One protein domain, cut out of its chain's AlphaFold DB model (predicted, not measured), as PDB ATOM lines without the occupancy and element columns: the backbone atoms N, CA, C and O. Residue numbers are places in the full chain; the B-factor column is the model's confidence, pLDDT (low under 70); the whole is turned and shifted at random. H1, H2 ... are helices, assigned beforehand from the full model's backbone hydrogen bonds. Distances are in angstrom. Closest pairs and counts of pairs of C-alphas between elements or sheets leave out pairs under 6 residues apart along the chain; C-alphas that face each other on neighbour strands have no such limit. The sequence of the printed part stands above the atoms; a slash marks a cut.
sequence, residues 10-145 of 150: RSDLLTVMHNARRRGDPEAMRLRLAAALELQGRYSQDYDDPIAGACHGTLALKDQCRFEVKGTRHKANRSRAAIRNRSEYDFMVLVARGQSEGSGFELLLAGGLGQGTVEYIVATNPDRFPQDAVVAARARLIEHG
ATOM      1  N   ARG A  10     -23.935 -17.042 -30.151       95.31
ATOM      2  CA  ARG A  10     -23.818 -15.882 -31.059       95.31
ATOM      3  C   ARG A  10     -23.889 -16.282 -32.535       95.31
ATOM      4  O   ARG A  10     -24.483 -15.568 -33.337       95.31
ATOM      5  N   SER A  11     -23.300 -17.423 -32.895       95.12
ATOM      6  CA  SER A  11     -23.335 -17.932 -34.270       95.12
ATOM      7  C   SER A  11     -24.737 -18.399 -34.673       95.12
ATOM      8  O   SER A  11     -25.160 -18.171 -35.809       95.12
ATOM      9  N   ASP A  12     -25.480 -19.003 -33.744       96.75
ATOM     10  CA  ASP A  12     -26.866 -19.410 -33.984       96.75
ATOM     11  C   ASP A  12     -27.764 -18.189 -34.180       96.75
ATOM     12  O   ASP A  12     -28.545 -18.157 -35.126       96.75
ATOM     13  N   LEU A  13     -27.595 -17.139 -33.368       97.50
ATOM     14  CA  LEU A  13     -28.330 -15.879 -33.518       97.50
ATOM     15  C   LEU A  13     -28.090 -15.243 -34.895       97.50
ATOM     16  O   LEU A  13     -29.044 -14.870 -35.579       97.50
ATOM     17  N   LEU A  14     -26.835 -15.195 -35.358       96.00
ATOM     18  CA  LEU A  14     -26.500 -14.712 -36.704       96.00
ATOM     19  C   LEU A  14     -27.145 -15.569 -37.808       96.00
ATOM     20  O   LEU A  14     -27.604 -15.041 -38.824       96.00
ATOM     21  N   THR A  15     -27.221 -16.884 -37.600       95.88
ATOM     22  CA  THR A  15     -27.877 -17.818 -38.526       95.88
ATOM     23  C   THR A  15     -29.389 -17.597 -38.562       95.88
ATOM     24  O   THR A  15     -29.974 -17.513 -39.645       95.88
ATOM     25  N   VAL A  16     -30.026 -17.425 -37.398       96.69
ATOM     26  CA  VAL A  16     -31.448 -17.073 -37.276       96.69
ATOM     27  C   VAL A  16     -31.730 -15.765 -38.008       96.69
ATOM     28  O   VAL A  16     -32.633 -15.725 -38.844       96.69
ATOM     29  N   MET A  17     -30.924 -14.724 -37.778       97.06
ATOM     30  CA  MET A  17     -31.060 -13.439 -38.467       97.06
ATOM     31  C   MET A  17     -30.985 -13.594 -39.991       97.06
ATOM     32  O   MET A  17     -31.829 -13.040 -40.704       97.06
ATOM     33  N   HIS A  18     -29.995 -14.337 -40.495       95.38
ATOM     34  CA  HIS A  18     -29.801 -14.555 -41.928       95.38
ATOM     35  C   HIS A  18     -30.996 -15.281 -42.562       95.38
ATOM     36  O   HIS A  18     -31.547 -14.828 -43.568       95.38
ATOM     37  N   ASN A  19     -31.438 -16.381 -41.949       95.06
ATOM     38  CA  ASN A  19     -32.567 -17.173 -42.437       95.06
ATOM     39  C   ASN A  19     -33.872 -16.378 -42.401       95.06
ATOM     40  O   ASN A  19     -34.656 -16.415 -43.350       95.06
ATOM     41  N   ALA A  20     -34.082 -15.610 -41.336       95.50
ATOM     42  CA  ALA A  20     -35.240 -14.749 -41.195       95.50
ATOM     43  C   ALA A  20     -35.282 -13.657 -42.279       95.50
ATOM     44  O   ALA A  20     -36.322 -13.443 -42.900       95.50
ATOM     45  N   ARG A  21     -34.138 -13.038 -42.604       94.38
ATOM     46  CA  ARG A  21     -34.041 -12.098 -43.734       94.38
ATOM     47  C   ARG A  21     -34.422 -12.735 -45.063       94.38
ATOM     48  O   ARG A  21     -35.132 -12.107 -45.838       94.38
ATOM     49  N   ARG A  22     -33.959 -13.958 -45.331       93.50
ATOM     50  CA  ARG A  22     -34.283 -14.671 -46.578       93.50
ATOM     51  C   ARG A  22     -35.774 -14.957 -46.729       93.50
ATOM     52  O   ARG A  22     -36.257 -14.988 -47.852       93.50
ATOM     53  N   ARG A  23     -36.477 -15.189 -45.617       94.38
ATOM     54  CA  ARG A  23     -37.926 -15.415 -45.616       94.38
ATOM     55  C   ARG A  23     -38.719 -14.137 -45.874       94.38
ATOM     56  O   ARG A  23     -39.711 -14.192 -46.588       94.38
ATOM     57  N   GLY A  24     -38.302 -13.010 -45.297       91.81
ATOM     58  CA  GLY A  24     -38.887 -11.687 -45.561       91.81
ATOM     59  C   GLY A  24     -40.300 -11.450 -45.010       91.81
ATOM     60  O   GLY A  24     -40.746 -10.308 -44.987       91.81
ATOM     61  N   ASP A  25     -40.996 -12.489 -44.542       94.75
ATOM     62  CA  ASP A  25     -42.338 -12.368 -43.976       94.75
ATOM     63  C   ASP A  25     -42.346 -11.604 -42.626       94.75
ATOM     64  O   ASP A  25     -41.319 -11.543 -41.939       94.75
ATOM     65  N   PRO A  26     -43.481 -11.007 -42.204       94.69
ATOM     66  CA  PRO A  26     -43.535 -10.189 -40.987       94.69
ATOM     67  C   PRO A  26     -43.168 -10.927 -39.692       94.69
ATOM     68  O   PRO A  26     -42.687 -10.315 -38.738       94.69
ATOM     69  N   GLU A  27     -43.406 -12.237 -39.604       94.50
ATOM     70  CA  GLU A  27     -42.985 -13.036 -38.450       94.50
ATOM     71  C   GLU A  27     -41.472 -13.243 -38.457       94.50
ATOM     72  O   GLU A  27     -40.816 -13.041 -37.434       94.50
ATOM     73  N   ALA A  28     -40.902 -13.543 -39.622       95.06
ATOM     74  CA  ALA A  28     -39.466 -13.625 -39.798       95.06
ATOM     75  C   ALA A  28     -38.781 -12.288 -39.478       95.06
ATOM     76  O   ALA A  28     -37.775 -12.278 -38.776       95.06
ATOM     77  N   MET A  29     -39.329 -11.146 -39.900       94.69
ATOM     78  CA  MET A  29     -38.739  -9.839 -39.578       94.69
ATOM     79  C   MET A  29     -38.751  -9.547 -38.072       94.69
ATOM     80  O   MET A  29     -37.746  -9.079 -37.535       94.69
ATOM     81  N   ARG A  30     -39.823  -9.921 -37.361       95.31
ATOM     82  CA  ARG A  30     -39.869  -9.845 -35.890       95.31
ATOM     83  C   ARG A  30     -38.833 -10.758 -35.235       95.31
ATOM     84  O   ARG A  30     -38.117 -10.318 -34.340       95.31
ATOM     85  N   LEU A  31     -38.705 -11.999 -35.705       96.69
ATOM     86  CA  LEU A  31     -37.703 -12.945 -35.205       96.69
ATOM     87  C   LEU A  31     -36.271 -12.448 -35.459       96.69
ATOM     88  O   LEU A  31     -35.405 -12.585 -34.597       96.69
ATOM     89  N   ARG A  32     -36.024 -11.847 -36.627       97.00
ATOM     90  CA  ARG A  32     -34.733 -11.250 -36.983       97.00
ATOM     91  C   ARG A  32     -34.357 -10.139 -36.012       97.00
ATOM     92  O   ARG A  32     -33.227 -10.129 -35.533       97.00
ATOM     93  N   LEU A  33     -35.290  -9.227 -35.731       97.25
ATOM     94  CA  LEU A  33     -35.071  -8.155 -34.766       97.25
ATOM     95  C   LEU A  33     -34.816  -8.723 -33.366       97.25
ATOM     96  O   LEU A  33     -33.832  -8.351 -32.739       97.25
ATOM     97  N   ALA A  34     -35.632  -9.676 -32.911       97.56
ATOM     98  CA  ALA A  34     -35.447 -10.315 -31.608       97.56
ATOM     99  C   ALA A  34     -34.062 -10.977 -31.475       97.56
ATOM    100  O   ALA A  34     -33.372 -10.767 -30.482       97.56
ATOM    101  N   ALA A  35     -33.607 -11.707 -32.499       98.00
ATOM    102  CA  ALA A  35     -32.277 -12.319 -32.510       98.00
ATOM    103  C   ALA A  35     -31.144 -11.278 -32.539       98.00
ATOM    104  O   ALA A  35     -30.099 -11.488 -31.924       98.00
ATOM    105  N   ALA A  36     -31.347 -10.150 -33.225       97.88
ATOM    106  CA  ALA A  36     -30.388  -9.049 -33.252       97.88
ATOM    107  C   ALA A  36     -30.237  -8.376 -31.879       97.88
ATOM    108  O   ALA A  36     -29.114  -8.106 -31.453       97.88
ATOM    109  N   LEU A  37     -31.352  -8.133 -31.186       97.62
ATOM    110  CA  LEU A  37     -31.359  -7.543 -29.847       97.62
ATOM    111  C   LEU A  37     -30.776  -8.501 -28.808       97.62
ATOM    112  O   LEU A  37     -29.975  -8.078 -27.982       97.62
ATOM    113  N   GLU A  38     -31.091  -9.793 -28.903       98.25
ATOM    114  CA  GLU A  38     -30.463 -10.819 -28.068       98.25
ATOM    115  C   GLU A  38     -28.945 -10.844 -28.290       98.25
ATOM    116  O   GLU A  38     -28.175 -10.803 -27.333       98.25
ATOM    117  N   LEU A  39     -28.489 -10.830 -29.551       98.06
ATOM    118  CA  LEU A  39     -27.061 -10.780 -29.869       98.06
ATOM    119  C   LEU A  39     -26.403  -9.544 -29.253       98.06
ATOM    120  O   LEU A  39     -25.344  -9.670 -28.642       98.06
ATOM    121  N   GLN A  40     -27.014  -8.367 -29.394       97.25
ATOM    122  CA  GLN A  40     -26.512  -7.131 -28.797       97.25
ATOM    123  C   GLN A  40     -26.469  -7.216 -27.264       97.25
ATOM    124  O   GLN A  40     -25.451  -6.857 -26.675       97.25
ATOM    125  N   GLY A  41     -27.503  -7.778 -26.633       97.12
ATOM    126  CA  GLY A  41     -27.549  -8.032 -25.193       97.12
ATOM    127  C   GLY A  41     -26.414  -8.939 -24.712       97.12
ATOM    128  O   GLY A  41     -25.810  -8.669 -23.676       97.12
ATOM    129  N   ARG A  42     -26.018  -9.949 -25.502       96.50
ATOM    130  CA  ARG A  42     -24.821 -10.759 -25.202       96.50
ATOM    131  C   ARG A  42     -23.543  -9.943 -25.213       96.50
ATOM    132  O   ARG A  42     -22.640 -10.266 -24.458       96.50
ATOM    133  N   TYR A  43     -23.420  -8.951 -26.089       96.94
ATOM    134  CA  TYR A  43     -22.258  -8.066 -26.039       96.94
ATOM    135  C   TYR A  43     -22.319  -7.145 -24.821       96.94
ATOM    136  O   TYR A  43     -21.293  -6.934 -24.196       96.94
ATOM    137  N   SER A  44     -23.493  -6.642 -24.434       95.50
ATOM    138  CA  SER A  44     -23.646  -5.865 -23.195       95.50
ATOM    139  C   SER A  44     -23.238  -6.639 -21.940       95.50
ATOM    140  O   SER A  44     -22.704  -6.038 -21.021       95.50
ATOM    141  N   GLN A  45     -23.456  -7.954 -21.903       95.06
ATOM    142  CA  GLN A  45     -23.091  -8.810 -20.765       95.06
ATOM    143  C   GLN A  45     -21.589  -9.123 -20.669       95.06
ATOM    144  O   GLN A  45     -21.107  -9.429 -19.584       95.06
ATOM    145  N   ASP A  46     -20.853  -9.062 -21.783       93.38
ATOM    146  CA  ASP A  46     -19.410  -9.362 -21.826       93.38
ATOM    147  C   ASP A  46     -18.529  -8.187 -21.365       93.38
ATOM    148  O   ASP A  46     -17.311  -8.335 -21.273       93.38
ATOM    149  N   TYR A  47     -19.117  -7.007 -21.157       93.75
ATOM    150  CA  TYR A  47     -18.404  -5.762 -20.880       93.75
ATOM    151  C   TYR A  47     -18.817  -5.200 -19.519       93.75
ATOM    152  O   TYR A  47     -19.992  -5.239 -19.165       93.75
ATOM    153  N   ASP A  48     -17.861  -4.596 -18.808       94.69
ATOM    154  CA  ASP A  48     -18.127  -3.932 -17.523       94.69
ATOM    155  C   ASP A  48     -19.141  -2.785 -17.672       94.69
ATOM    156  O   ASP A  48     -20.015  -2.605 -16.825       94.69
ATOM    157  N   ASP A  49     -19.053  -2.023 -18.772       95.88
ATOM    158  CA  ASP A  49     -20.080  -1.053 -19.158       95.88
ATOM    159  C   ASP A  49     -21.027  -1.668 -20.206       95.88
ATOM    160  O   ASP A  49     -20.630  -1.850 -21.368       95.88
ATOM    161  N   PRO A  50     -22.300  -1.935 -19.858       96.50
ATOM    162  CA  PRO A  50     -23.247  -2.562 -20.774       96.50
ATOM    163  C   PRO A  50     -23.540  -1.708 -22.016       96.50
ATOM    164  O   PRO A  50     -23.886  -2.259 -23.066       96.50
ATOM    165  N   ILE A  51     -23.372  -0.382 -21.934       96.50
ATOM    166  CA  ILE A  51     -23.539   0.541 -23.067       96.50
ATOM    167  C   ILE A  51     -22.368   0.419 -24.051       96.50
ATOM    168  O   ILE A  51     -22.581   0.369 -25.267       96.50
ATOM    169  N   ALA A  52     -21.137   0.289 -23.547       96.56
ATOM    170  CA  ALA A  52     -19.974  -0.006 -24.379       96.56
ATOM    171  C   ALA A  52     -20.133  -1.367 -25.077       96.56
ATOM    172  O   ALA A  52     -19.934  -1.473 -26.291       96.56
ATOM    173  N   GLY A  53     -20.588  -2.389 -24.345       97.12
ATOM    174  CA  GLY A  53     -20.910  -3.692 -24.922       97.12
ATOM    175  C   GLY A  53     -21.984  -3.603 -26.015       97.12
ATOM    176  O   GLY A  53     -21.774  -4.093 -27.127       97.12
ATOM    177  N   ALA A  54     -23.084  -2.883 -25.775       97.19
ATOM    178  CA  ALA A  54     -24.142  -2.687 -26.772       97.19
ATOM    179  C   ALA A  54     -23.607  -2.051 -28.070       97.19
ATOM    180  O   ALA A  54     -23.988  -2.466 -29.169       97.19
ATOM    181  N   CYS A  55     -22.673  -1.098 -27.957       97.19
ATOM    182  CA  CYS A  55     -22.002  -0.475 -29.097       97.19
ATOM    183  C   CYS A  55     -21.215  -1.499 -29.939       97.19
ATOM    184  O   CYS A  55     -21.322  -1.515 -31.172       97.19
ATOM    185  N   HIS A  56     -20.463  -2.405 -29.305       97.12
ATOM    186  CA  HIS A  56     -19.781  -3.498 -30.018       97.12
ATOM    187  C   HIS A  56     -20.768  -4.490 -30.640       97.12
ATOM    188  O   HIS A  56     -20.549  -4.934 -31.773       97.12
ATOM    189  N   GLY A  57     -21.887  -4.757 -29.963       97.12
ATOM    190  CA  GLY A  57     -23.007  -5.519 -30.510       97.12
ATOM    191  C   GLY A  57     -23.558  -4.896 -31.795       97.12
ATOM    192  O   GLY A  57     -23.669  -5.582 -32.812       97.12
ATOM    193  N   THR A  58     -23.776  -3.578 -31.823       97.25
ATOM    194  CA  THR A  58     -24.172  -2.856 -33.044       97.25
ATOM    195  C   THR A  58     -23.158  -3.030 -34.177       97.25
ATOM    196  O   THR A  58     -23.542  -3.198 -35.337       97.25
ATOM    197  N   LEU A  59     -21.852  -3.030 -33.888       96.19
ATOM    198  CA  LEU A  59     -20.842  -3.277 -34.923       96.19
ATOM    199  C   LEU A  59     -20.907  -4.706 -35.476       96.19
ATOM    200  O   LEU A  59     -20.709  -4.889 -36.678       96.19
ATOM    201  N   ALA A  60     -21.209  -5.701 -34.639       96.06
ATOM    202  CA  ALA A  60     -21.430  -7.073 -35.087       96.06
ATOM    203  C   ALA A  60     -22.672  -7.182 -35.993       96.06
ATOM    204  O   ALA A  60     -22.595  -7.793 -37.061       96.06
ATOM    205  N   LEU A  61     -23.773  -6.509 -35.636       96.88
ATOM    206  CA  LEU A  61     -24.975  -6.428 -36.478       96.88
ATOM    207  C   LEU A  61     -24.675  -5.791 -37.840       96.88
ATOM    208  O   LEU A  61     -25.093  -6.302 -38.879       96.88
ATOM    209  N   LYS A  62     -23.889  -4.707 -37.861       95.06
ATOM    210  CA  LYS A  62     -23.468  -4.042 -39.105       95.06
ATOM    211  C   LYS A  62     -22.622  -4.953 -39.986       95.06
ATOM    212  O   LYS A  62     -22.815  -4.971 -41.201       95.06
ATOM    213  N   ASP A  63     -21.694  -5.697 -39.394       95.00
ATOM    214  CA  ASP A  63     -20.858  -6.651 -40.125       95.00
ATOM    215  C   ASP A  63     -21.717  -7.762 -40.750       95.00
ATOM    216  O   ASP A  63     -21.520  -8.100 -41.920       95.00
ATOM    217  N   GLN A  64     -22.718  -8.258 -40.013       94.88
ATOM    218  CA  GLN A  64     -23.679  -9.244 -40.507       94.88
ATOM    219  C   GLN A  64     -24.539  -8.694 -41.651       94.88
ATOM    220  O   GLN A  64     -24.588  -9.303 -42.718       94.88
ATOM    221  N   CYS A  65     -25.168  -7.525 -41.491       94.25
ATOM    222  CA  CYS A  65     -25.954  -6.916 -42.569       94.25
ATOM    223  C   CYS A  65     -25.099  -6.647 -43.815       94.25
ATOM    224  O   CYS A  65     -25.567  -6.820 -44.940       94.25
ATOM    225  N   ARG A  66     -23.832  -6.251 -43.642       92.94
ATOM    226  CA  ARG A  66     -22.924  -6.027 -44.771       92.94
ATOM    227  C   ARG A  66     -22.597  -7.331 -45.491       92.94
ATOM    228  O   ARG A  66     -22.599  -7.339 -46.719       92.94
ATOM    229  N   PHE A  67     -22.341  -8.408 -44.750       93.00
ATOM    230  CA  PHE A  67     -22.149  -9.740 -45.323       93.00
ATOM    231  C   PHE A  67     -23.381 -10.185 -46.119       93.00
ATOM    232  O   PHE A  67     -23.240 -10.616 -47.257       93.00
ATOM    233  N   GLU A  68     -24.583 -10.000 -45.577       92.12
ATOM    234  CA  GLU A  68     -25.829 -10.354 -46.267       92.12
ATOM    235  C   GLU A  68     -26.041  -9.578 -47.575       92.12
ATOM    236  O   GLU A  68     -26.577 -10.133 -48.528       92.12
ATOM    237  N   VAL A  69     -25.626  -8.308 -47.634       90.31
ATOM    238  CA  VAL A  69     -25.777  -7.460 -48.831       90.31
ATOM    239  C   VAL A  69     -24.675  -7.705 -49.864       90.31
ATOM    240  O   VAL A  69     -24.927  -7.623 -51.062       90.31
ATOM    241  N   LYS A  70     -23.434  -7.942 -49.425       89.88
ATOM    242  CA  LYS A  70     -22.258  -8.002 -50.311       89.88
ATOM    243  C   LYS A  70     -21.761  -9.419 -50.593       89.88
ATOM    244  O   LYS A  70     -20.896  -9.576 -51.442       89.88
ATOM    245  N   GLY A  71     -22.225 -10.425 -49.852       89.06
ATOM    246  CA  GLY A  71     -21.724 -11.804 -49.908       89.06
ATOM    247  C   GLY A  71     -20.342 -12.009 -49.272       89.06
ATOM    248  O   GLY A  71     -19.945 -13.142 -49.016       89.06
ATOM    249  N   THR A  72     -19.625 -10.927 -48.949       88.50
ATOM    250  CA  THR A  72     -18.264 -10.966 -48.399       88.50
ATOM    251  C   THR A  72     -18.222 -10.394 -46.987       88.50
ATOM    252  O   THR A  72     -18.824  -9.357 -46.687       88.50
ATOM    253  N   ARG A  73     -17.484 -11.062 -46.094       86.56
ATOM    254  CA  ARG A  73     -17.326 -10.631 -44.700       86.56
ATOM    255  C   ARG A  73     -16.397  -9.422 -44.614       86.56
ATOM    256  O   ARG A  73     -15.184  -9.546 -44.750       86.56
ATOM    257  N   HIS A  74     -16.966  -8.257 -44.317       86.81
ATOM    258  CA  HIS A  74     -16.221  -7.013 -44.127       86.81
ATOM    259  C   HIS A  74     -16.496  -6.412 -42.754       86.81
ATOM    260  O   HIS A  74     -17.601  -5.936 -42.481       86.81
ATOM    261  N   LYS A  75     -15.453  -6.350 -41.926       89.94
ATOM    262  CA  LYS A  75     -15.516  -5.728 -40.605       89.94
ATOM    263  C   LYS A  75     -15.621  -4.204 -40.708       89.94
ATOM    264  O   LYS A  75     -14.963  -3.573 -41.535       89.94
ATOM    265  N   ALA A  76     -16.392  -3.587 -39.818       90.00
ATOM    266  CA  ALA A  76     -16.471  -2.146 -39.586       90.00
ATOM    267  C   ALA A  76     -15.172  -1.582 -38.968       90.00
ATOM    268  O   ALA A  76     -15.174  -1.013 -37.879       90.00
ATOM    269  N   ASN A  77     -14.041  -1.748 -39.661       90.44
ATOM    270  CA  ASN A  77     -12.709  -1.388 -39.170       90.44
ATOM    271  C   ASN A  77     -12.582   0.103 -38.853       90.44
ATOM    272  O   ASN A  77     -11.948   0.446 -37.863       90.44
ATOM    273  N   ARG A  78     -13.225   0.984 -39.631       90.06
ATOM    274  CA  ARG A  78     -13.229   2.429 -39.343       90.06
ATOM    275  C   ARG A  78     -13.924   2.746 -38.020       90.06
ATOM    276  O   ARG A  78     -13.388   3.515 -37.236       90.06
ATOM    277  N   SER A  79     -15.072   2.119 -37.743       92.62
ATOM    278  CA  SER A  79     -15.777   2.287 -36.464       92.62
ATOM    279  C   SER A  79     -14.952   1.741 -35.301       92.62
ATOM    280  O   SER A  79     -14.785   2.424 -34.304       92.62
ATOM    281  N   ARG A  80     -14.341   0.561 -35.458       95.12
ATOM    282  CA  ARG A  80     -13.461  -0.017 -34.428       95.12
ATOM    283  C   ARG A  80     -12.205   0.820 -34.181       95.12
ATOM    284  O   ARG A  80     -11.775   0.951 -33.043       95.12
ATOM    285  N   ALA A  81     -11.624   1.399 -35.229       94.25
ATOM    286  CA  ALA A  81     -10.508   2.330 -35.096       94.25
ATOM    287  C   ALA A  81     -10.937   3.624 -34.388       94.25
ATOM    288  O   ALA A  81     -10.210   4.103 -33.528       94.25
ATOM    289  N   ALA A  82     -12.123   4.158 -34.700       92.81
ATOM    290  CA  ALA A  82     -12.665   5.320 -34.002       92.81
ATOM    291  C   ALA A  82     -12.874   5.037 -32.507       92.81
ATOM    292  O   ALA A  82     -12.428   5.836 -31.698       92.81
ATOM    293  N   ILE A  83     -13.452   3.884 -32.152       95.50
ATOM    294  CA  ILE A  83     -13.623   3.466 -30.754       95.50
ATOM    295  C   ILE A  83     -12.270   3.356 -30.045       95.50
ATOM    296  O   ILE A  83     -12.086   3.963 -29.000       95.50
ATOM    297  N   ARG A  84     -11.275   2.672 -30.629       94.88
ATOM    298  CA  ARG A  84      -9.940   2.574 -30.004       94.88
ATOM    299  C   ARG A  84      -9.274   3.928 -29.769       94.88
ATOM    300  O   ARG A  84      -8.535   4.071 -28.808       94.88
ATOM    301  N   ASN A  85      -9.500   4.889 -30.659       94.44
ATOM    302  CA  ASN A  85      -8.845   6.191 -30.582       94.44
ATOM    303  C   ASN A  85      -9.580   7.185 -29.669       94.44
ATOM    304  O   ASN A  85      -8.992   8.205 -29.328       94.44
ATOM    305  N   ARG A  86     -10.864   6.952 -29.360       92.38
ATOM    306  CA  ARG A  86     -11.749   7.963 -28.750       92.38
ATOM    307  C   ARG A  86     -12.606   7.443 -27.598       92.38
ATOM    308  O   ARG A  86     -13.182   8.255 -26.904       92.38
ATOM    309  N   SER A  87     -12.690   6.131 -27.382       96.00
ATOM    310  CA  SER A  87     -13.731   5.414 -26.617       96.00
ATOM    311  C   SER A  87     -15.040   5.165 -27.376       96.00
ATOM    312  O   SER A  87     -15.353   5.791 -28.395       96.00
ATOM    313  N   GLU A  88     -15.817   4.214 -26.860       96.94
ATOM    314  CA  GLU A  88     -17.181   3.907 -27.276       96.94
ATOM    315  C   GLU A  88     -18.101   5.110 -27.070       96.94
ATOM    316  O   GLU A  88     -18.883   5.429 -27.966       96.94
ATOM    317  N   TYR A  89     -17.989   5.799 -25.931       96.69
ATOM    318  CA  TYR A  89     -18.822   6.954 -25.598       96.69
ATOM    319  C   TYR A  89     -18.676   8.073 -26.635       96.69
ATOM    320  O   TYR A  89     -19.664   8.458 -27.266       96.69
ATOM    321  N   ASP A  90     -17.448   8.529 -26.899       96.00
ATOM    322  CA  ASP A  90     -17.206   9.595 -27.880       96.00
ATOM    323  C   ASP A  90     -17.608   9.166 -29.293       96.00
ATOM    324  O   ASP A  90     -18.108   9.972 -30.080       96.00
ATOM    325  N   PHE A  91     -17.418   7.887 -29.631       95.94
ATOM    326  CA  PHE A  91     -17.894   7.339 -30.897       95.94
ATOM    327  C   PHE A  91     -19.423   7.419 -31.010       95.94
ATOM    328  O   PHE A  91     -19.927   7.843 -32.051       95.94
ATOM    329  N   MET A  92     -20.161   7.047 -29.963       96.56
ATOM    330  CA  MET A  92     -21.624   7.096 -29.966       96.56
ATOM    331  C   MET A  92     -22.151   8.531 -30.031       96.56
ATOM    332  O   MET A  92     -23.039   8.810 -30.837       96.56
ATOM    333  N   VAL A  93     -21.552   9.458 -29.278       96.56
ATOM    334  CA  VAL A  93     -21.888  10.890 -29.338       96.56
ATOM    335  C   VAL A  93     -21.622  11.461 -30.732       96.56
ATOM    336  O   VAL A  93     -22.465  12.171 -31.280       96.56
ATOM    337  N   LEU A  94     -20.483  11.120 -31.343       94.19
ATOM    338  CA  LEU A  94     -20.149  11.534 -32.706       94.19
ATOM    339  C   LEU A  94     -21.181  11.033 -33.724       94.19
ATOM    340  O   LEU A  94     -21.600  11.793 -34.594       94.19
ATOM    341  N   VAL A  95     -21.575   9.760 -33.636       93.06
ATOM    342  CA  VAL A  95     -22.562   9.157 -34.547       93.06
ATOM    343  C   VAL A  95     -23.942   9.790 -34.357       93.06
ATOM    344  O   VAL A  95     -24.600  10.126 -35.341       93.06
ATOM    345  N   ALA A  96     -24.365  10.014 -33.113       94.00
ATOM    346  CA  ALA A  96     -25.638  10.659 -32.814       94.00
ATOM    347  C   ALA A  96     -25.698  12.091 -33.372       94.00
ATOM    348  O   ALA A  96     -26.661  12.446 -34.045       94.00
ATOM    349  N   ARG A  97     -24.635  12.886 -33.187       93.50
ATOM    350  CA  ARG A  97     -24.546  14.279 -33.667       93.50
ATOM    351  C   ARG A  97     -24.277  14.430 -35.167       93.50
ATOM    352  O   ARG A  97     -24.377  15.540 -35.684       93.50
ATOM    353  N   GLY A  98     -23.877  13.362 -35.857       88.38
ATOM    354  CA  GLY A  98     -23.524  13.417 -37.276       88.38
ATOM    355  C   GLY A  98     -24.643  14.022 -38.129       88.38
ATOM    356  O   GLY A  98     -25.803  13.651 -37.988       88.38
ATOM    357  N   GLN A  99     -24.303  14.959 -39.018       71.25
ATOM    358  CA  GLN A  99     -25.300  15.613 -39.876       71.25
ATOM    359  C   GLN A  99     -25.812  14.710 -41.002       71.25
ATOM    360  O   GLN A  99     -26.925  14.904 -41.475       71.25
ATOM    361  N   SER A 100     -25.010  13.736 -41.433       69.44
ATOM    362  CA  SER A 100     -25.442  12.718 -42.382       69.44
ATOM    363  C   SER A 100     -25.713  11.403 -41.676       69.44
ATOM    364  O   SER A 100     -25.027  11.022 -40.720       69.44
ATOM    365  N   GLU A 101     -26.690  10.675 -42.202       72.62
ATOM    366  CA  GLU A 101     -26.864   9.276 -41.868       72.62
ATOM    367  C   GLU A 101     -25.593   8.530 -42.269       72.62
ATOM    368  O   GLU A 101     -25.156   8.508 -43.422       72.62
ATOM    369  N   GLY A 102     -24.905   7.961 -41.281       74.94
ATOM    370  CA  GLY A 102     -23.758   7.125 -41.585       74.94
ATOM    371  C   GLY A 102     -24.241   5.869 -42.305       74.94
ATOM    372  O   GLY A 102     -25.189   5.241 -41.847       74.94
ATOM    373  N   SER A 103     -23.502   5.396 -43.316       79.00
ATOM    374  CA  SER A 103     -23.763   4.120 -44.035       79.00
ATOM    375  C   SER A 103     -24.033   2.884 -43.156       79.00
ATOM    376  O   SER A 103     -24.438   1.830 -43.634       79.00
ATOM    377  N   GLY A 104     -23.732   2.962 -41.861       85.81
ATOM    378  CA  GLY A 104     -24.067   1.934 -40.892       85.81
ATOM    379  C   GLY A 104     -25.489   1.983 -40.344       85.81
ATOM    380  O   GLY A 104     -26.027   0.923 -40.053       85.81
ATOM    381  N   PHE A 105     -26.043   3.179 -40.169       92.38
ATOM    382  CA  PHE A 105     -27.409   3.404 -39.710       92.38
ATOM    383  C   PHE A 105     -28.393   2.945 -40.788       92.38
ATOM    384  O   PHE A 105     -29.157   2.012 -40.557       92.38
ATOM    385  N   GLU A 106     -28.234   3.465 -42.009       93.06
ATOM    386  CA  GLU A 106     -29.011   3.072 -43.195       93.06
ATOM    387  C   GLU A 106     -28.996   1.553 -43.419       93.06
ATOM    388  O   GLU A 106     -30.022   0.931 -43.686       93.06
ATOM    389  N   LEU A 107     -27.829   0.918 -43.257       93.62
ATOM    390  CA  LEU A 107     -27.677  -0.527 -43.432       93.62
ATOM    391  C   LEU A 107     -28.470  -1.343 -42.399       93.62
ATOM    392  O   LEU A 107     -28.962  -2.427 -42.720       93.62
ATOM    393  N   LEU A 108     -28.561  -0.864 -41.157       95.88
ATOM    394  CA  LEU A 108     -29.354  -1.518 -40.118       95.88
ATOM    395  C   LEU A 108     -30.846  -1.260 -40.328       95.88
ATOM    396  O   LEU A 108     -31.627  -2.205 -40.229       95.88
ATOM    397  N   LEU A 109     -31.234  -0.037 -40.695       95.31
ATOM    398  CA  LEU A 109     -32.618   0.305 -41.027       95.31
ATOM    399  C   LEU A 109     -33.154  -0.527 -42.191       95.31
ATOM    400  O   LEU A 109     -34.178  -1.191 -42.045       95.31
ATOM    401  N   ALA A 110     -32.413  -0.604 -43.298       92.88
ATOM    402  CA  ALA A 110     -32.767  -1.440 -44.447       92.88
ATOM    403  C   ALA A 110     -32.856  -2.938 -44.092       92.88
ATOM    404  O   ALA A 110     -33.467  -3.724 -44.814       92.88
ATOM    405  N   GLY A 111     -32.230  -3.352 -42.985       92.31
ATOM    406  CA  GLY A 111     -32.307  -4.705 -42.441       92.31
ATOM    407  C   GLY A 111     -33.431  -4.930 -41.424       92.31
ATOM    408  O   GLY A 111     -33.477  -6.030 -40.868       92.31
ATOM    409  N   GLY A 112     -34.272  -3.925 -41.145       94.19
ATOM    410  CA  GLY A 112     -35.312  -3.965 -40.112       94.19
ATOM    411  C   GLY A 112     -34.769  -3.907 -38.679       94.19
ATOM    412  O   GLY A 112     -35.439  -4.347 -37.750       94.19
ATOM    413  N   LEU A 113     -33.542  -3.413 -38.489       96.94
ATOM    414  CA  LEU A 113     -32.800  -3.460 -37.223       96.94
ATOM    415  C   LEU A 113     -32.638  -2.079 -36.573       96.94
ATOM    416  O   LEU A 113     -31.609  -1.808 -35.955       96.94
ATOM    417  N   GLY A 114     -33.638  -1.200 -36.698       96.00
ATOM    418  CA  GLY A 114     -33.583   0.163 -36.150       96.00
ATOM    419  C   GLY A 114     -33.264   0.216 -34.651       96.00
ATOM    420  O   GLY A 114     -32.464   1.047 -34.228       96.00
ATOM    421  N   GLN A 115     -33.784  -0.732 -33.863       97.31
ATOM    422  CA  GLN A 115     -33.504  -0.821 -32.421       97.31
ATOM    423  C   GLN A 115     -32.086  -1.330 -32.089       97.31
ATOM    424  O   GLN A 115     -31.627  -1.193 -30.965       97.31
ATOM    425  N   GLY A 116     -31.360  -1.887 -33.064       96.25
ATOM    426  CA  GLY A 116     -29.962  -2.311 -32.902       96.25
ATOM    427  C   GLY A 116     -28.936  -1.228 -33.255       96.25
ATOM    428  O   GLY A 116     -27.738  -1.518 -33.324       96.25
ATOM    429  N   THR A 117     -29.379  -0.002 -33.552       97.25
ATOM    430  CA  THR A 117     -28.518   1.115 -33.977       97.25
ATOM    431  C   THR A 117     -27.819   1.790 -32.796       97.25
ATOM    432  O   THR A 117     -28.220   1.639 -31.645       97.25
ATOM    433  N   VAL A 118     -26.766   2.565 -33.082       96.88
ATOM    434  CA  VAL A 118     -26.096   3.392 -32.063       96.88
ATOM    435  C   VAL A 118     -27.035   4.488 -31.572       96.88
ATOM    436  O   VAL A 118     -27.105   4.772 -30.382       96.88
ATOM    437  N   GLU A 119     -27.786   5.076 -32.493       97.00
ATOM    438  CA  GLU A 119     -28.791   6.090 -32.224       97.00
ATOM    439  C   GLU A 119     -29.825   5.576 -31.227       97.00
ATOM    440  O   GLU A 119     -30.170   6.289 -30.290       97.00
ATOM    441  N   TYR A 120     -30.268   4.323 -31.371       97.75
ATOM    442  CA  TYR A 120     -31.203   3.725 -30.424       97.75
ATOM    443  C   TYR A 120     -30.591   3.573 -29.028       97.75
ATOM    444  O   TYR A 120     -31.244   3.906 -28.039       97.75
ATOM    445  N   ILE A 121     -29.323   3.160 -28.929       97.56
ATOM    446  CA  ILE A 121     -28.604   3.107 -27.644       97.56
ATOM    447  C   ILE A 121     -28.576   4.497 -26.992       97.56
ATOM    448  O   ILE A 121     -28.934   4.634 -25.823       97.56
ATOM    449  N   VAL A 122     -28.204   5.538 -27.743       97.62
ATOM    450  CA  VAL A 122     -28.126   6.916 -27.229       97.62
ATOM    451  C   VAL A 122     -29.503   7.434 -26.803       97.62
ATOM    452  O   VAL A 122     -29.651   7.990 -25.717       97.62
ATOM    453  N   ALA A 123     -30.534   7.213 -27.618       97.44
ATOM    454  CA  ALA A 123     -31.890   7.697 -27.369       97.44
ATOM    455  C   ALA A 123     -32.559   7.071 -26.131       97.44
ATOM    456  O   ALA A 123     -33.388   7.727 -25.486       97.44
ATOM    457  N   THR A 124     -32.210   5.817 -25.822       96.94
ATOM    458  CA  THR A 124     -32.774   5.025 -24.715       96.94
ATOM    459  C   THR A 124     -31.988   5.131 -23.410       96.94
ATOM    460  O   THR A 124     -32.465   4.659 -22.384       96.94
ATOM    461  N   ASN A 125     -30.828   5.791 -23.418       97.00
ATOM    462  CA  ASN A 125     -30.004   6.010 -22.228       97.00
ATOM    463  C   ASN A 125     -29.724   7.510 -22.019       97.00
ATOM    464  O   ASN A 125     -28.561   7.914 -21.993       97.00
ATOM    465  N   PRO A 126     -30.759   8.365 -21.892       96.81
ATOM    466  CA  PRO A 126     -30.591   9.817 -21.903       96.81
ATOM    467  C   PRO A 126     -29.670  10.337 -20.792       96.81
ATOM    468  O   PRO A 126     -28.899  11.257 -21.032       96.81
ATOM    469  N   ASP A 127     -29.674   9.700 -19.620       96.62
ATOM    470  CA  ASP A 127     -28.849  10.104 -18.469       96.62
ATOM    471  C   ASP A 127     -27.352   9.826 -18.665       96.62
ATOM    472  O   ASP A 127     -26.509  10.290 -17.899       96.62
ATOM    473  N   ARG A 128     -27.005   9.037 -19.688       96.88
ATOM    474  CA  ARG A 128     -25.630   8.632 -19.990       96.88
ATOM    475  C   ARG A 128     -25.003   9.458 -21.100       96.88
ATOM    476  O   ARG A 128     -23.811   9.293 -21.327       96.88
ATOM    477  N   PHE A 129     -25.764  10.314 -21.785       97.69
ATOM    478  CA  PHE A 129     -25.300  11.058 -22.954       97.69
ATOM    479  C   PHE A 129     -25.667  12.546 -22.878       97.69
ATOM    480  O   PHE A 129     -26.607  12.927 -22.185       97.69
ATOM    481  N   PRO A 130     -24.961  13.418 -23.620       97.69
ATOM    482  CA  PRO A 130     -25.318  14.826 -23.713       97.69
ATOM    483  C   PRO A 130     -26.715  15.000 -24.316       97.69
ATOM    484  O   PRO A 130     -27.061  14.334 -25.298       97.69
ATOM    485  N   GLN A 131     -27.505  15.924 -23.767       97.31
ATOM    486  CA  GLN A 131     -28.901  16.126 -24.167       97.31
ATOM    487  C   GLN A 131     -29.061  16.396 -25.670       97.31
ATOM    488  O   GLN A 131     -29.987  15.889 -26.298       97.31
ATOM    489  N   ASP A 132     -28.147  17.154 -26.271       96.88
ATOM    490  CA  ASP A 132     -28.173  17.457 -27.701       96.88
ATOM    491  C   ASP A 132     -27.949  16.205 -28.570       96.88
ATOM    492  O   ASP A 132     -28.613  16.038 -29.594       96.88
ATOM    493  N   ALA A 133     -27.084  15.281 -28.139       97.00
ATOM    494  CA  ALA A 133     -26.884  13.999 -28.814       97.00
ATOM    495  C   ALA A 133     -28.133  13.107 -28.710       97.00
ATOM    496  O   ALA A 133     -28.526  12.480 -29.693       97.00
ATOM    497  N   VAL A 134     -28.788  13.090 -27.544       97.56
ATOM    498  CA  VAL A 134     -30.047  12.360 -27.325       97.56
ATOM    499  C   VAL A 134     -31.155  12.902 -28.225       97.56
ATOM    500  O   VAL A 134     -31.838  12.123 -28.888       97.56
ATOM    501  N   VAL A 135     -31.319  14.226 -28.288       96.38
ATOM    502  CA  VAL A 135     -32.321  14.878 -29.146       96.38
ATOM    503  C   VAL A 135     -32.070  14.553 -30.617       96.38
ATOM    504  O   VAL A 135     -33.001  14.145 -31.309       96.38
ATOM    505  N   ALA A 136     -30.820  14.655 -31.082       95.75
ATOM    506  CA  ALA A 136     -30.459  14.323 -32.460       95.75
ATOM    507  C   ALA A 136     -30.743  12.848 -32.798       95.75
ATOM    508  O   ALA A 136     -31.346  12.552 -33.831       95.75
ATOM    509  N   ALA A 137     -30.373  11.922 -31.908       96.12
ATOM    510  CA  ALA A 137     -30.631  10.496 -32.092       96.12
ATOM    511  C   ALA A 137     -32.135  10.181 -32.137       96.12
ATOM    512  O   ALA A 137     -32.585   9.448 -33.016       96.12
ATOM    513  N   ARG A 138     -32.926  10.765 -31.225       96.38
ATOM    514  CA  ARG A 138     -34.386  10.592 -31.194       96.38
ATOM    515  C   ARG A 138     -35.049  11.133 -32.454       96.38
ATOM    516  O   ARG A 138     -35.866  10.429 -33.035       96.38
ATOM    517  N   ALA A 139     -34.677  12.337 -32.890       94.81
ATOM    518  CA  ALA A 139     -35.211  12.939 -34.110       94.81
ATOM    519  C   ALA A 139     -34.971  12.032 -35.325       94.81
ATOM    520  O   ALA A 139     -35.919  11.709 -36.038       94.81
ATOM    521  N   ARG A 140     -33.737  11.529 -35.484       95.00
ATOM    522  CA  ARG A 140     -33.384  10.604 -36.570       95.00
ATOM    523  C   ARG A 140     -34.192   9.306 -36.509       95.00
ATOM    524  O   ARG A 140     -34.672   8.824 -37.525       95.00
ATOM    525  N   LEU A 141     -34.375   8.717 -35.330       95.69
ATOM    526  CA  LEU A 141     -35.153   7.479 -35.193       95.69
ATOM    527  C   LEU A 141     -36.638   7.683 -35.517       95.69
ATOM    528  O   LEU A 141     -37.230   6.835 -36.183       95.69
ATOM    529  N   ILE A 142     -37.216   8.807 -35.088       95.50
ATOM    530  CA  ILE A 142     -38.614   9.168 -35.362       95.50
ATOM    531  C   ILE A 142     -38.835   9.387 -36.860       95.50
ATOM    532  O   ILE A 142     -39.813   8.877 -37.402       95.50
ATOM    533  N   GLU A 143     -37.919  10.087 -37.535       94.50
ATOM    534  CA  GLU A 143     -37.969  10.310 -38.988       94.50
ATOM    535  C   GLU A 143     -38.038   8.992 -39.774       94.50
ATOM    536  O   GLU A 143     -38.770   8.885 -40.757       94.50
ATOM    537  N   HIS A 144     -37.358   7.953 -39.282       94.81
ATOM    538  CA  HIS A 144     -37.347   6.611 -39.877       94.81
ATOM    539  C   HIS A 144     -38.392   5.649 -39.295       94.81
ATOM    540  O   HIS A 144     -38.343   4.445 -39.556       94.81
ATOM    541  N   GLY A 145     -39.338   6.145 -38.491       94.69
ATOM    542  CA  GLY A 145     -40.422   5.338 -37.921       94.69
ATOM    543  C   GLY A 145     -39.962   4.266 -36.925       94.69
ATOM    544  O   GLY A 145     -40.677   3.289 -36.694       94.69
TER     545      GLY A 145
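Overview. This is residues 10 to 145 of the 150 residues of an uncharacterized protein of Methylobacterium sp. WL7 (UniProt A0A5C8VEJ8). What shape does the backbone make? One long helix, H3, runs through the middle, with the helical hairpin of H1 and H2 on one side and a cluster of crossed helices, H5, H7 and H8, on the other. H6 packs on H3 nearly at right angles, and H4 packs on H5. What is it built of? The printed part has 136 residues with eight named helices, H1 to H8 in order along the chain, and no named strand: all helix. It is compact, with a radius of gyration of the C-alphas of 14.1 A and spans of 39 by 30 by 25 A.

Arrangement. What touches the longest helix? H3, residues 50 to 70, forms a hairpin with H2, residues 26 to 45, opposite ways at a steep tilt of 44 degrees; H2 touches H3 with residues 36 to 45 alone, and the closest C-alphas, of Ser 44 and Gly 53, are 3.9 A apart. H6, residues 103 to 109, touches residues 61 to 66 of H3, about perpendicular at 90 degrees, closest at the C-alphas of Lys 62 and Gly 104, 6.3 A. H7, residues 118 to 124, touches residues 51 to 58 of H3, closest at the C-alphas of Cys 55 and Val 118, 6.4 A. What follows outward? H1, residues 10 to 23, forms a hairpin with H2, opposite ways at a shallow tilt of 19 degrees, with the closest C-alphas, of Met 17 and Arg 32, 4.5 A apart. H5, residues 88 to 97, touches H7 about perpendicular at 88 degrees, closest at the C-alphas of Ala 96 and Glu 119, 5.6 A. H8, residues 131 to 143, touches H7, closest at the C-alphas of Glu 119 and Ala 137, 4.8 A, while H4, residues 77 to 86, touches H5, only just about perpendicular at 70.5 degrees, closest at the C-alphas of Ile 83 and Phe 91, 5.8 A. Are the helix backbones whole? Every O i to N i+4 pair is within hydrogen-bond range in H1, H2, H3, H4, H5, H7 and H8, and 2 of 3 in H6.

Along the chain. Where are the ends? H1 begins at C-alpha 10, (-23.818, -15.882, -31.059), and H8 ends at C-alpha 143, (-37.969, 10.310, -38.988). How long are the longer helices? H3 measures 30.1 A, H2 28.8 A, H1 20.3 A and H8 18.3 A from first to last C-alpha.

Size, cuts and confidence. How large is it? The two C-alphas farthest apart, of Asp 25 and Asn 85, are 40.6 A apart. Is anything cut, long or uncertain? The printed part has no cut and no long link; residue 100 alone has pLDDT under 70.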